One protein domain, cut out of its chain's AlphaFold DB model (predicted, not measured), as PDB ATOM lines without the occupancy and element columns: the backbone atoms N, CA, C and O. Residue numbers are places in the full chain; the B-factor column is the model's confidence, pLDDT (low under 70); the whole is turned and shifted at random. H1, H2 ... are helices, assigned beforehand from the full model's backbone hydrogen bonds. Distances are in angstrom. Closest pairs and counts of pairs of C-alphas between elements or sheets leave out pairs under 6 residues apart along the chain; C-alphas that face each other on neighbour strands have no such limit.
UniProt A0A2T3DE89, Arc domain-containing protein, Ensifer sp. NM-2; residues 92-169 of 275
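This is residues 92 to 169 of the 275 residues of the protein "Arc domain-containing protein" of Ensifer sp. NM-2 (UniProt A0A2T3DE89). A helical hairpin of H1 and H2, side by side, is joined by a third and longer helix, H3, whose residues 142 to 149 meet residues 126 to 130 of H2 in a corner, and whose residues 151 to 168 stick out beyond it as a long free arm. The outline is flat, and the arm makes much of the length. The printed part has 78 residues with three named helices, H1, H2 and H3 in that order, and no named strand; the class is all helix. The whole is loose, with a radius of gyration of the C-alphas of 15.8 A and spans of 48 by 37 by 15 A.

H1 runs from residue 92 to 107, 22.4 A from first to last C-alpha, and begins with C-alpha 92 at (-30.270, -1.633, 38.197). H2 holds residues 112 to 130 and is 27.3 A long, with C-alpha 130 at (-18.052, -2.284, 36.370). H3, residues 139 to 168, is 43.2 A long and ends with C-alpha 168 at (7.780, 7.605, 57.335).

H1 and H2 form a helical hairpin and touch, at a shallow tilt of 17 degrees, opposite ways; their closest C-alphas are those of Leu 102 and Phe 118, 6.6 A apart. H2 touches H3 with residues 126 to 130 alone, and H3 touches H2 with residues 142 to 149 alone. Their closest C-alphas, those of Val 130 and Arg 146, are 5.3 A apart, and the two run opposite ways at a steep tilt of 51 degrees. H1 and H3 are apart. In H1, H2 and H3 every O i to N i+4 pair is within hydrogen-bond range.

The C-alphas farthest apart are those of Gly 136 and Leu 169, 48.7 A. Residues 107 to 113 and 151 to 169 stand free; the body without them spans 32 by 22 by 14 A. The printed part has no cut. The link from H1 to H2 is tight, that from H2 to H3 short. The mean pLDDT of the printed part is 77.5, with residues 106 to 114, 160 to 161 and 163 to 169 under 70.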
ATOM      1  N   ILE A  92     -30.622  -3.017  37.869       82.00
ATOM      2  CA  ILE A  92     -30.270  -1.633  38.197       82.00
ATOM      3  C   ILE A  92     -31.430  -0.912  38.892       82.00
ATOM      4  O   ILE A  92     -31.176  -0.130  39.803       82.00
ATOM      5  N   ALA A  93     -32.684  -1.197  38.527       82.00
ATOM      6  CA  ALA A  93     -33.853  -0.571  39.135       82.00
ATOM      7  C   ALA A  93     -33.957  -0.927  40.623       82.00
ATOM      8  O   ALA A  93     -33.981  -0.025  41.460       82.00
ATOM      9  N   ASP A  94     -33.892  -2.224  40.948       83.19
ATOM     10  CA  ASP A  94     -33.923  -2.721  42.331       83.19
ATOM     11  C   ASP A  94     -32.785  -2.115  43.166       83.19
ATOM     12  O   ASP A  94     -32.955  -1.755  44.335       83.19
ATOM     13  N   ARG A  95     -31.594  -1.982  42.567       83.50
ATOM     14  CA  ARG A  95     -30.425  -1.444  43.266       83.50
ATOM     15  C   ARG A  95     -30.539   0.062  43.508       83.50
ATOM     16  O   ARG A  95     -30.187   0.521  44.591       83.50
ATOM     17  N   MET A  96     -31.045   0.820  42.536       81.69
ATOM     18  CA  MET A  96     -31.268   2.263  42.675       81.69
ATOM     19  C   MET A  96     -32.369   2.570  43.692       81.69
ATOM     20  O   MET A  96     -32.215   3.492  44.492       81.69
ATOM     21  N   GLU A  97     -33.440   1.774  43.714       85.25
ATOM     22  CA  GLU A  97     -34.492   1.879  44.725       85.25
ATOM     23  C   GLU A  97     -33.919   1.666  46.132       85.25
ATOM     24  O   GLU A  97     -34.112   2.502  47.016       85.25
ATOM     25  N   HIS A  98     -33.129   0.607  46.324       84.50
ATOM     26  CA  HIS A  98     -32.483   0.314  47.603       84.50
ATOM     27  C   HIS A  98     -31.583   1.459  48.093       84.50
ATOM     28  O   HIS A  98     -31.711   1.912  49.232       84.50
ATOM     29  N   LEU A  99     -30.728   1.995  47.217       85.25
ATOM     30  CA  LEU A  99     -29.863   3.132  47.544       85.25
ATOM     31  C   LEU A  99     -30.666   4.401  47.866       85.25
ATOM     32  O   LEU A  99     -30.314   5.133  48.790       85.25
ATOM     33  N   SER A 100     -31.763   4.654  47.147       79.69
ATOM     34  CA  SER A 100     -32.636   5.800  47.426       79.69
ATOM     35  C   SER A 100     -33.319   5.691  48.793       79.69
ATOM     36  O   SER A 100     -33.410   6.685  49.514       79.69
ATOM     37  N   ASN A 101     -33.715   4.480  49.196       83.12
ATOM     38  CA  ASN A 101     -34.295   4.226  50.510       83.12
ATOM     39  C   ASN A 101     -33.273   4.474  51.624       83.12
ATOM     40  O   ASN A 101     -33.603   5.100  52.631       83.12
ATOM     41  N   LEU A 102     -32.017   4.062  51.427       82.38
ATOM     42  CA  LEU A 102     -30.939   4.377  52.367       82.38
ATOM     43  C   LEU A 102     -30.712   5.887  52.489       82.38
ATOM     44  O   LEU A 102     -30.657   6.401  53.604       82.38
ATOM     45  N   LEU A 103     -30.679   6.617  51.371       78.19
ATOM     46  CA  LEU A 103     -30.566   8.080  51.376       78.19
ATOM     47  C   LEU A 103     -31.742   8.767  52.089       78.19
ATOM     48  O   LEU A 103     -31.546   9.718  52.852       78.19
ATOM     49  N   ALA A 104     -32.967   8.279  51.889       77.88
ATOM     50  CA  ALA A 104     -34.148   8.790  52.582       77.88
ATOM     51  C   ALA A 104     -34.053   8.559  54.102       77.88
ATOM     52  O   ALA A 104     -34.371   9.441  54.900       77.88
ATOM     53  N   ILE A 105     -33.534   7.402  54.520       74.00
ATOM     54  CA  ILE A 105     -33.276   7.107  55.933       74.00
ATOM     55  C   ILE A 105     -32.191   8.040  56.495       74.00
ATOM     56  O   ILE A 105     -32.320   8.508  57.626       74.00
ATOM     57  N   MET A 106     -31.149   8.367  55.730       67.44
ATOM     58  CA  MET A 106     -30.074   9.266  56.175       67.44
ATOM     59  C   MET A 106     -30.536  10.714  56.339       67.44
ATOM     60  O   MET A 106     -30.225  11.358  57.340       67.44
ATOM     61  N   THR A 107     -31.334  11.216  55.395       65.94
ATOM     62  CA  THR A 107     -31.896  12.578  55.447       65.94
ATOM     63  C   THR A 107     -32.871  12.781  56.613       65.94
ATOM     64  O   THR A 107     -33.117  13.919  57.007       65.94
ATOM     65  N   SER A 108     -33.354  11.697  57.235       65.38
ATOM     66  CA  SER A 108     -34.170  11.733  58.459       65.38
ATOM     67  C   SER A 108     -33.381  11.901  59.775       65.38
ATOM     68  O   SER A 108     -33.995  11.989  60.838       65.38
ATOM     69  N   GLY A 109     -32.043  12.016  59.723       60.03
ATOM     70  CA  GLY A 109     -31.230  12.554  60.826       60.03
ATOM     71  C   GLY A 109     -30.580  11.544  61.783       60.03
ATOM     72  O   GLY A 109     -30.567  11.787  62.988       60.03
ATOM     73  N   ALA A 110     -30.011  10.430  61.299       52.84
ATOM     74  CA  ALA A 110     -29.356   9.441  62.169       52.84
ATOM     75  C   ALA A 110     -27.946   8.998  61.712       52.84
ATOM     76  O   ALA A 110     -27.828   8.366  60.669       52.84
ATOM     77  N   ALA A 111     -26.967   9.257  62.597       58.31
ATOM     78  CA  ALA A 111     -25.672   8.599  62.880       58.31
ATOM     79  C   ALA A 111     -24.645   8.326  61.752       58.31
ATOM     80  O   ALA A 111     -24.968   7.744  60.720       58.31
ATOM     81  N   ASP A 112     -23.369   8.617  62.051       61.06
ATOM     82  CA  ASP A 112     -22.185   8.355  61.209       61.06
ATOM     83  C   ASP A 112     -22.091   6.900  60.713       61.06
ATOM     84  O   ASP A 112     -21.757   6.666  59.554       61.06
ATOM     85  N   SER A 113     -22.511   5.915  61.520       65.94
ATOM     86  CA  SER A 113     -22.485   4.496  61.121       65.94
ATOM     87  C   SER A 113     -23.375   4.172  59.913       65.94
ATOM     88  O   SER A 113     -23.108   3.216  59.183       65.94
ATOM     89  N   LYS A 114     -24.421   4.970  59.655       68.38
ATOM     90  CA  LYS A 114     -25.271   4.805  58.464       68.38
ATOM     91  C   LYS A 114     -24.657   5.430  57.215       68.38
ATOM     92  O   LYS A 114     -24.943   4.963  56.115       68.38
ATOM     93  N   ILE A 115     -23.822   6.459  57.378       72.69
ATOM     94  CA  ILE A 115     -23.063   7.057  56.273       72.69
ATOM     95  C   ILE A 115     -22.066   6.029  55.751       72.69
ATOM     96  O   ILE A 115     -22.043   5.773  54.549       72.69
ATOM     97  N   ASP A 116     -21.335   5.365  56.646       71.94
ATOM     98  CA  ASP A 116     -20.388   4.311  56.272       71.94
ATOM     99  C   ASP A 116     -21.079   3.155  55.548       71.94
ATOM    100  O   ASP A 116     -20.599   2.676  54.517       71.94
ATOM    101  N   GLN A 117     -22.250   2.738  56.041       77.19
ATOM    102  CA  GLN A 117     -23.049   1.716  55.374       77.19
ATOM    103  C   GLN A 117     -23.465   2.159  53.965       77.19
ATOM    104  O   GLN A 117     -23.289   1.404  53.011       77.19
ATOM    105  N   PHE A 118     -23.976   3.379  53.808       83.19
ATOM    106  CA  PHE A 118     -24.366   3.895  52.499       83.19
ATOM    107  C   PHE A 118     -23.181   3.979  51.533       83.19
ATOM    108  O   PHE A 118     -23.287   3.536  50.390       83.19
ATOM    109  N   VAL A 119     -22.042   4.506  51.991       77.62
ATOM    110  CA  VAL A 119     -20.817   4.594  51.189       77.62
ATOM    111  C   VAL A 119     -20.395   3.202  50.732       77.62
ATOM    112  O   VAL A 119     -20.172   3.001  49.538       77.62
ATOM    113  N   LYS A 120     -20.368   2.220  51.636       83.06
ATOM    114  CA  LYS A 120     -20.045   0.831  51.298       83.06
ATOM    115  C   LYS A 120     -20.994   0.270  50.236       83.06
ATOM    116  O   LYS A 120     -20.550  -0.294  49.239       83.06
ATOM    117  N   GLU A 121     -22.297   0.453  50.413       84.00
ATOM    118  CA  GLU A 121     -23.294  -0.076  49.483       84.00
ATOM    119  C   GLU A 121     -23.257   0.610  48.109       84.00
ATOM    120  O   GLU A 121     -23.460  -0.041  47.074       84.00
ATOM    121  N   MET A 122     -22.939   1.904  48.069       85.25
ATOM    122  CA  MET A 122     -22.667   2.642  46.835       85.25
ATOM    123  C   MET A 122     -21.440   2.089  46.111       85.25
ATOM    124  O   MET A 122     -21.517   1.811  44.914       85.25
ATOM    125  N   GLN A 123     -20.329   1.876  46.820       83.56
ATOM    126  CA  GLN A 123     -19.106   1.310  46.243       83.56
ATOM    127  C   GLN A 123     -19.356  -0.090  45.671       83.56
ATOM    128  O   GLN A 123     -19.042  -0.340  44.509       83.56
ATOM    129  N   GLU A 124     -20.028  -0.964  46.426       85.12
ATOM    130  CA  GLU A 124     -20.431  -2.294  45.953       85.12
ATOM    131  C   GLU A 124     -21.310  -2.222  44.695       85.12
ATOM    132  O   GLU A 124     -21.220  -3.078  43.812       85.12
ATOM    133  N   THR A 125     -22.160  -1.195  44.592       86.44
ATOM    134  CA  THR A 125     -22.997  -0.973  43.408       86.44
ATOM    135  C   THR A 125     -22.150  -0.615  42.204       86.44
ATOM    136  O   THR A 125     -22.285  -1.253  41.162       86.44
ATOM    137  N   VAL A 126     -21.263   0.374  42.340       84.19
ATOM    138  CA  VAL A 126     -20.385   0.826  41.255       84.19
ATOM    139  C   VAL A 126     -19.483  -0.319  40.796       84.19
ATOM    140  O   VAL A 126     -19.403  -0.596  39.601       84.19
ATOM    141  N   GLU A 127     -18.891  -1.070  41.722       84.44
ATOM    142  CA  GLU A 127     -18.129  -2.277  41.394       84.44
ATOM    143  C   GLU A 127     -18.992  -3.339  40.708       84.44
ATOM    144  O   GLU A 127     -18.563  -3.974  39.743       84.44
ATOM    145  N   GLY A 128     -20.236  -3.509  41.157       83.69
ATOM    146  CA  GLY A 128     -21.216  -4.373  40.515       83.69
ATOM    147  C   GLY A 128     -21.508  -3.966  39.069       83.69
ATOM    148  O   GLY A 128     -21.610  -4.839  38.203       83.69
ATOM    149  N   VAL A 129     -21.597  -2.666  38.779       85.31
ATOM    150  CA  VAL A 129     -21.756  -2.135  37.415       85.31
ATOM    151  C   VAL A 129     -20.520  -2.442  36.574       85.31
ATOM    152  O   VAL A 129     -20.639  -3.038  35.500       85.31
ATOM    153  N   VAL A 130     -19.331  -2.107  37.079       82.12
ATOM    154  CA  VAL A 130     -18.052  -2.284  36.370       82.12
ATOM    155  C   VAL A 130     -17.775  -3.756  36.047       82.12
ATOM    156  O   VAL A 130     -17.339  -4.073  34.933       82.12
ATOM    157  N   ASN A 131     -18.084  -4.655  36.984       83.31
ATOM    158  CA  ASN A 131     -17.885  -6.101  36.856       83.31
ATOM    159  C   ASN A 131     -19.035  -6.808  36.114       83.31
ATOM    160  O   ASN A 131     -18.979  -8.018  35.904       83.31
ATOM    161  N   GLY A 132     -20.091  -6.082  35.725       81.75
ATOM    162  CA  GLY A 132     -21.237  -6.636  34.998       81.75
ATOM    163  C   GLY A 132     -22.200  -7.478  35.844       81.75
ATOM    164  O   GLY A 132     -23.002  -8.226  35.286       81.75
ATOM    165  N   ARG A 133     -22.148  -7.366  37.178       82.00
ATOM    166  CA  ARG A 133     -23.122  -7.983  38.101       82.00
ATOM    167  C   ARG A 133     -24.485  -7.293  38.049       82.00
ATOM    168  O   ARG A 133     -25.496  -7.939  38.328       82.00
ATOM    169  N   VAL A 134     -24.509  -6.009  37.688       83.94
ATOM    170  CA  VAL A 134     -25.739  -5.226  37.527       83.94
ATOM    171  C   VAL A 134     -26.222  -5.288  36.075       83.94
ATOM    172  O   VAL A 134     -25.485  -4.968  35.137       83.94
ATOM    173  N   LYS A 135     -27.469  -5.726  35.891       83.50
ATOM    174  CA  LYS A 135     -28.158  -5.830  34.597       83.50
ATOM    175  C   LYS A 135     -28.874  -4.528  34.235       83.50
ATOM    176  O   LYS A 135     -29.115  -3.688  35.090       83.50
ATOM    177  N   GLY A 136     -29.226  -4.385  32.956       80.69
ATOM    178  CA  GLY A 136     -30.017  -3.248  32.462       80.69
ATOM    179  C   GLY A 136     -29.207  -1.998  32.109       80.69
ATOM    180  O   GLY A 136     -29.794  -0.969  31.801       80.69
ATOM    181  N   ILE A 137     -27.874  -2.083  32.122       84.19
ATOM    182  CA  ILE A 137     -26.974  -0.964  31.813       84.19
ATOM    183  C   ILE A 137     -26.363  -1.160  30.428       84.19
ATOM    184  O   ILE A 137     -25.840  -2.239  30.122       84.19
ATOM    185  N   GLU A 138     -26.404  -0.106  29.618       87.88
ATOM    186  CA  GLU A 138     -25.783  -0.060  28.295       87.88
ATOM    187  C   GLU A 138     -24.251  -0.262  28.389       87.88
ATOM    188  O   GLU A 138     -23.626   0.216  29.342       87.88
ATOM    189  N   PRO A 139     -23.599  -0.950  27.430       85.69
ATOM    190  CA  PRO A 139     -22.154  -1.182  27.493       85.69
ATOM    191  C   PRO A 139     -21.306   0.098  27.506       85.69
ATOM    192  O   PRO A 139     -20.258   0.113  28.145       85.69
ATOM    193  N   THR A 140     -21.760   1.160  26.837       86.50
ATOM    194  CA  THR A 140     -21.091   2.471  26.787       86.50
ATOM    195  C   THR A 140     -21.056   3.125  28.170       86.50
ATOM    196  O   THR A 140     -19.980   3.416  28.687       86.50
ATOM    197  N   VAL A 141     -22.213   3.221  28.829       85.56
ATOM    198  CA  VAL A 141     -22.363   3.739  30.198       85.56
ATOM    199  C   VAL A 141     -21.514   2.936  31.184       85.56
ATOM    200  O   VAL A 141     -20.896   3.492  32.088       85.56
ATOM    201  N   ARG A 142     -21.430   1.613  31.005       84.19
ATOM    202  CA  ARG A 142     -20.568   0.768  31.842       84.19
ATOM    203  C   ARG A 142     -19.090   1.134  31.707       84.19
ATOM    204  O   ARG A 142     -18.378   1.118  32.709       84.19
ATOM    205  N   GLU A 143     -18.631   1.429  30.494       83.25
ATOM    206  CA  GLU A 143     -17.240   1.812  30.248       83.25
ATOM    207  C   GLU A 143     -16.926   3.197  30.827       83.25
ATOM    208  O   GLU A 143     -15.890   3.378  31.464       83.25
ATOM    209  N   GLU A 144     -17.856   4.147  30.712       85.94
ATOM    210  CA  GLU A 144     -17.735   5.461  31.353       85.94
ATOM    211  C   GLU A 144     -17.627   5.337  32.879       85.94
ATOM    212  O   GLU A 144     -16.707   5.882  33.493       85.94
ATOM    213  N   VAL A 145     -18.515   4.550  33.499       85.69
ATOM    214  CA  VAL A 145     -18.478   4.279  34.945       85.69
ATOM    215  C   VAL A 145     -17.167   3.596  35.344       85.69
ATOM    216  O   VAL A 145     -16.590   3.939  36.375       85.69
ATOM    217  N   ARG A 146     -16.657   2.666  34.529       84.00
ATOM    218  CA  ARG A 146     -15.366   1.998  34.760       84.00
ATOM    219  C   ARG A 146     -14.205   2.985  34.749       84.00
ATOM    220  O   ARG A 146     -13.375   2.928  35.655       84.00
ATOM    221  N   SER A 147     -14.156   3.883  33.767       84.81
ATOM    222  CA  SER A 147     -13.120   4.914  33.678       84.81
ATOM    223  C   SER A 147     -13.151   5.840  34.898       84.81
ATOM    224  O   SER A 147     -12.133   6.001  35.571       84.81
ATOM    225  N   LEU A 148     -14.333   6.352  35.260       85.94
ATOM    226  CA  LEU A 148     -14.508   7.206  36.438       85.94
ATOM    227  C   LEU A 148     -14.104   6.498  37.736       85.94
ATOM    228  O   LEU A 148     -13.444   7.093  38.590       85.94
ATOM    229  N   TRP A 149     -14.476   5.222  37.881       83.94
ATOM    230  CA  TRP A 149     -14.126   4.420  39.051       83.94
ATOM    231  C   TRP A 149     -12.619   4.180  39.157       83.94
ATOM    232  O   TRP A 149     -12.059   4.273  40.250       83.94
ATOM    233  N   HIS A 150     -11.940   3.935  38.033       82.06
ATOM    234  CA  HIS A 150     -10.489   3.782  38.007       82.06
ATOM    235  C   HIS A 150      -9.779   5.060  38.477       82.06
ATOM    236  O   HIS A 150      -8.992   5.000  39.418       82.06
ATOM    237  N   SER A 151     -10.143   6.221  37.924       80.69
ATOM    238  CA  SER A 151      -9.567   7.512  38.329       80.69
ATOM    239  C   SER A 151      -9.904   7.911  39.768       80.69
ATOM    240  O   SER A 151      -9.175   8.670  40.404       80.69
ATOM    241  N   TYR A 152     -11.039   7.460  40.307       79.88
ATOM    242  CA  TYR A 152     -11.348   7.635  41.726       79.88
ATOM    243  C   TYR A 152     -10.418   6.795  42.612       79.88
ATOM    244  O   TYR A 152      -9.852   7.318  43.570       79.88
ATOM    245  N   ARG A 153     -10.220   5.515  42.274       79.69
ATOM    246  CA  ARG A 153      -9.327   4.620  43.022       79.69
ATOM    247  C   ARG A 153      -7.868   5.061  42.971       79.69
ATOM    248  O   ARG A 153      -7.190   4.966  43.986       79.69
ATOM    249  N   GLU A 154      -7.410   5.546  41.821       76.19
ATOM    250  CA  GLU A 154      -6.060   6.089  41.656       76.19
ATOM    251  C   GLU A 154      -5.832   7.269  42.612       76.19
ATOM    252  O   GLU A 154      -4.915   7.222  43.428       76.19
ATOM    253  N   ARG A 155      -6.759   8.236  42.646       77.12
ATOM    254  CA  ARG A 155      -6.706   9.364  43.593       77.12
ATOM    255  C   ARG A 155      -6.697   8.932  45.057       77.12
ATOM    256  O   ARG A 155      -5.957   9.499  45.850       77.12
ATOM    257  N   LEU A 156      -7.510   7.942  45.434       72.38
ATOM    258  CA  LEU A 156      -7.472   7.409  46.800       72.38
ATOM    259  C   LEU A 156      -6.105   6.796  47.130       72.38
ATOM    260  O   LEU A 156      -5.588   7.032  48.217       72.38
ATOM    261  N   SER A 157      -5.511   6.053  46.191       70.56
ATOM    262  CA  SER A 157      -4.196   5.437  46.395       70.56
ATOM    263  C   SER A 157      -3.067   6.461  46.510       70.56
ATOM    264  O   SER A 157      -2.154   6.262  47.304       70.56
ATOM    265  N   GLU A 158      -3.147   7.573  45.772       72.88
ATOM    266  CA  GLU A 158      -2.199   8.685  45.888       72.88
ATOM    267  C   GLU A 158      -2.278   9.335  47.273       72.88
ATOM    268  O   GLU A 158      -1.252   9.513  47.924       72.88
ATOM    269  N   ILE A 159      -3.492   9.609  47.766       71.44
ATOM    270  CA  ILE A 159      -3.714  10.174  49.106       71.44
ATOM    271  C   ILE A 159      -3.154   9.246  50.192       71.44
ATOM    272  O   ILE A 159      -2.499   9.704  51.127       71.44
ATOM    273  N   GLU A 160      -3.402   7.941  50.078       69.31
ATOM    274  CA  GLU A 160      -2.926   6.950  51.046       69.31
ATOM    275  C   GLU A 160      -1.396   6.805  51.011       69.31
ATOM    276  O   GLU A 160      -0.755   6.772  52.063       69.31
ATOM    277  N   TYR A 161      -0.796   6.819  49.817       69.44
ATOM    278  CA  TYR A 161       0.655   6.830  49.638       69.44
ATOM    279  C   TYR A 161       1.299   8.084  50.239       69.44
ATOM    280  O   TYR A 161       2.296   7.974  50.955       69.44
ATOM    281  N   ASP A 162       0.728   9.266  50.001       70.31
ATOM    282  CA  ASP A 162       1.227  10.524  50.560       70.31
ATOM    283  C   ASP A 162       1.111  10.545  52.088       70.31
ATOM    284  O   ASP A 162       2.040  10.985  52.772       70.31
ATOM    285  N   HIS A 163       0.025  10.004  52.646       66.25
ATOM    286  CA  HIS A 163      -0.151   9.878  54.090       66.25
ATOM    287  C   HIS A 163       0.889   8.929  54.705       66.25
ATOM    288  O   HIS A 163       1.573   9.287  55.665       66.25
ATOM    289  N   GLN A 164       1.075   7.745  54.113       64.31
ATOM    290  CA  GLN A 164       2.052   6.755  54.570       64.31
ATOM    291  C   GLN A 164       3.491   7.275  54.452       64.31
ATOM    292  O   GLN A 164       4.302   7.123  55.365       64.31
ATOM    293  N   LYS A 165       3.819   7.937  53.341       68.12
ATOM    294  CA  LYS A 165       5.116   8.586  53.137       68.12
ATOM    295  C   LYS A 165       5.360   9.688  54.166       68.12
ATOM    296  O   LYS A 165       6.470   9.783  54.677       68.12
ATOM    297  N   SER A 166       4.341  10.487  54.480       61.03
ATOM    298  CA  SER A 166       4.438  11.534  55.504       61.03
ATOM    299  C   SER A 166       4.744  10.943  56.878       61.03
ATOM    300  O   SER A 166       5.627  11.448  57.558       61.03
ATOM    301  N   GLN A 167       4.106   9.825  57.243       60.81
ATOM    302  CA  GLN A 167       4.407   9.101  58.485       60.81
ATOM    303  C   GLN A 167       5.844   8.558  58.534       60.81
ATOM    304  O   GLN A 167       6.474   8.588  59.584       60.81
ATOM    305  N   HIS A 168       6.394   8.091  57.410       63.03
ATOM    306  CA  HIS A 168       7.780   7.605  57.335       63.03
ATOM    307  C   HIS A 168       8.847   8.710  57.366       63.03
ATOM    308  O   HIS A 168      10.025   8.405  57.550       63.03
ATOM    309  N   LEU A 169       8.461   9.968  57.134       67.25
ATOM    310  CA  LEU A 169       9.360  11.123  57.201       67.25
ATOM    311  C   LEU A 169       9.457  11.724  58.607       67.25
ATOM    312  O   LEU A 169      10.332  12.558  58.825       67.25
TER     313      LEU A 169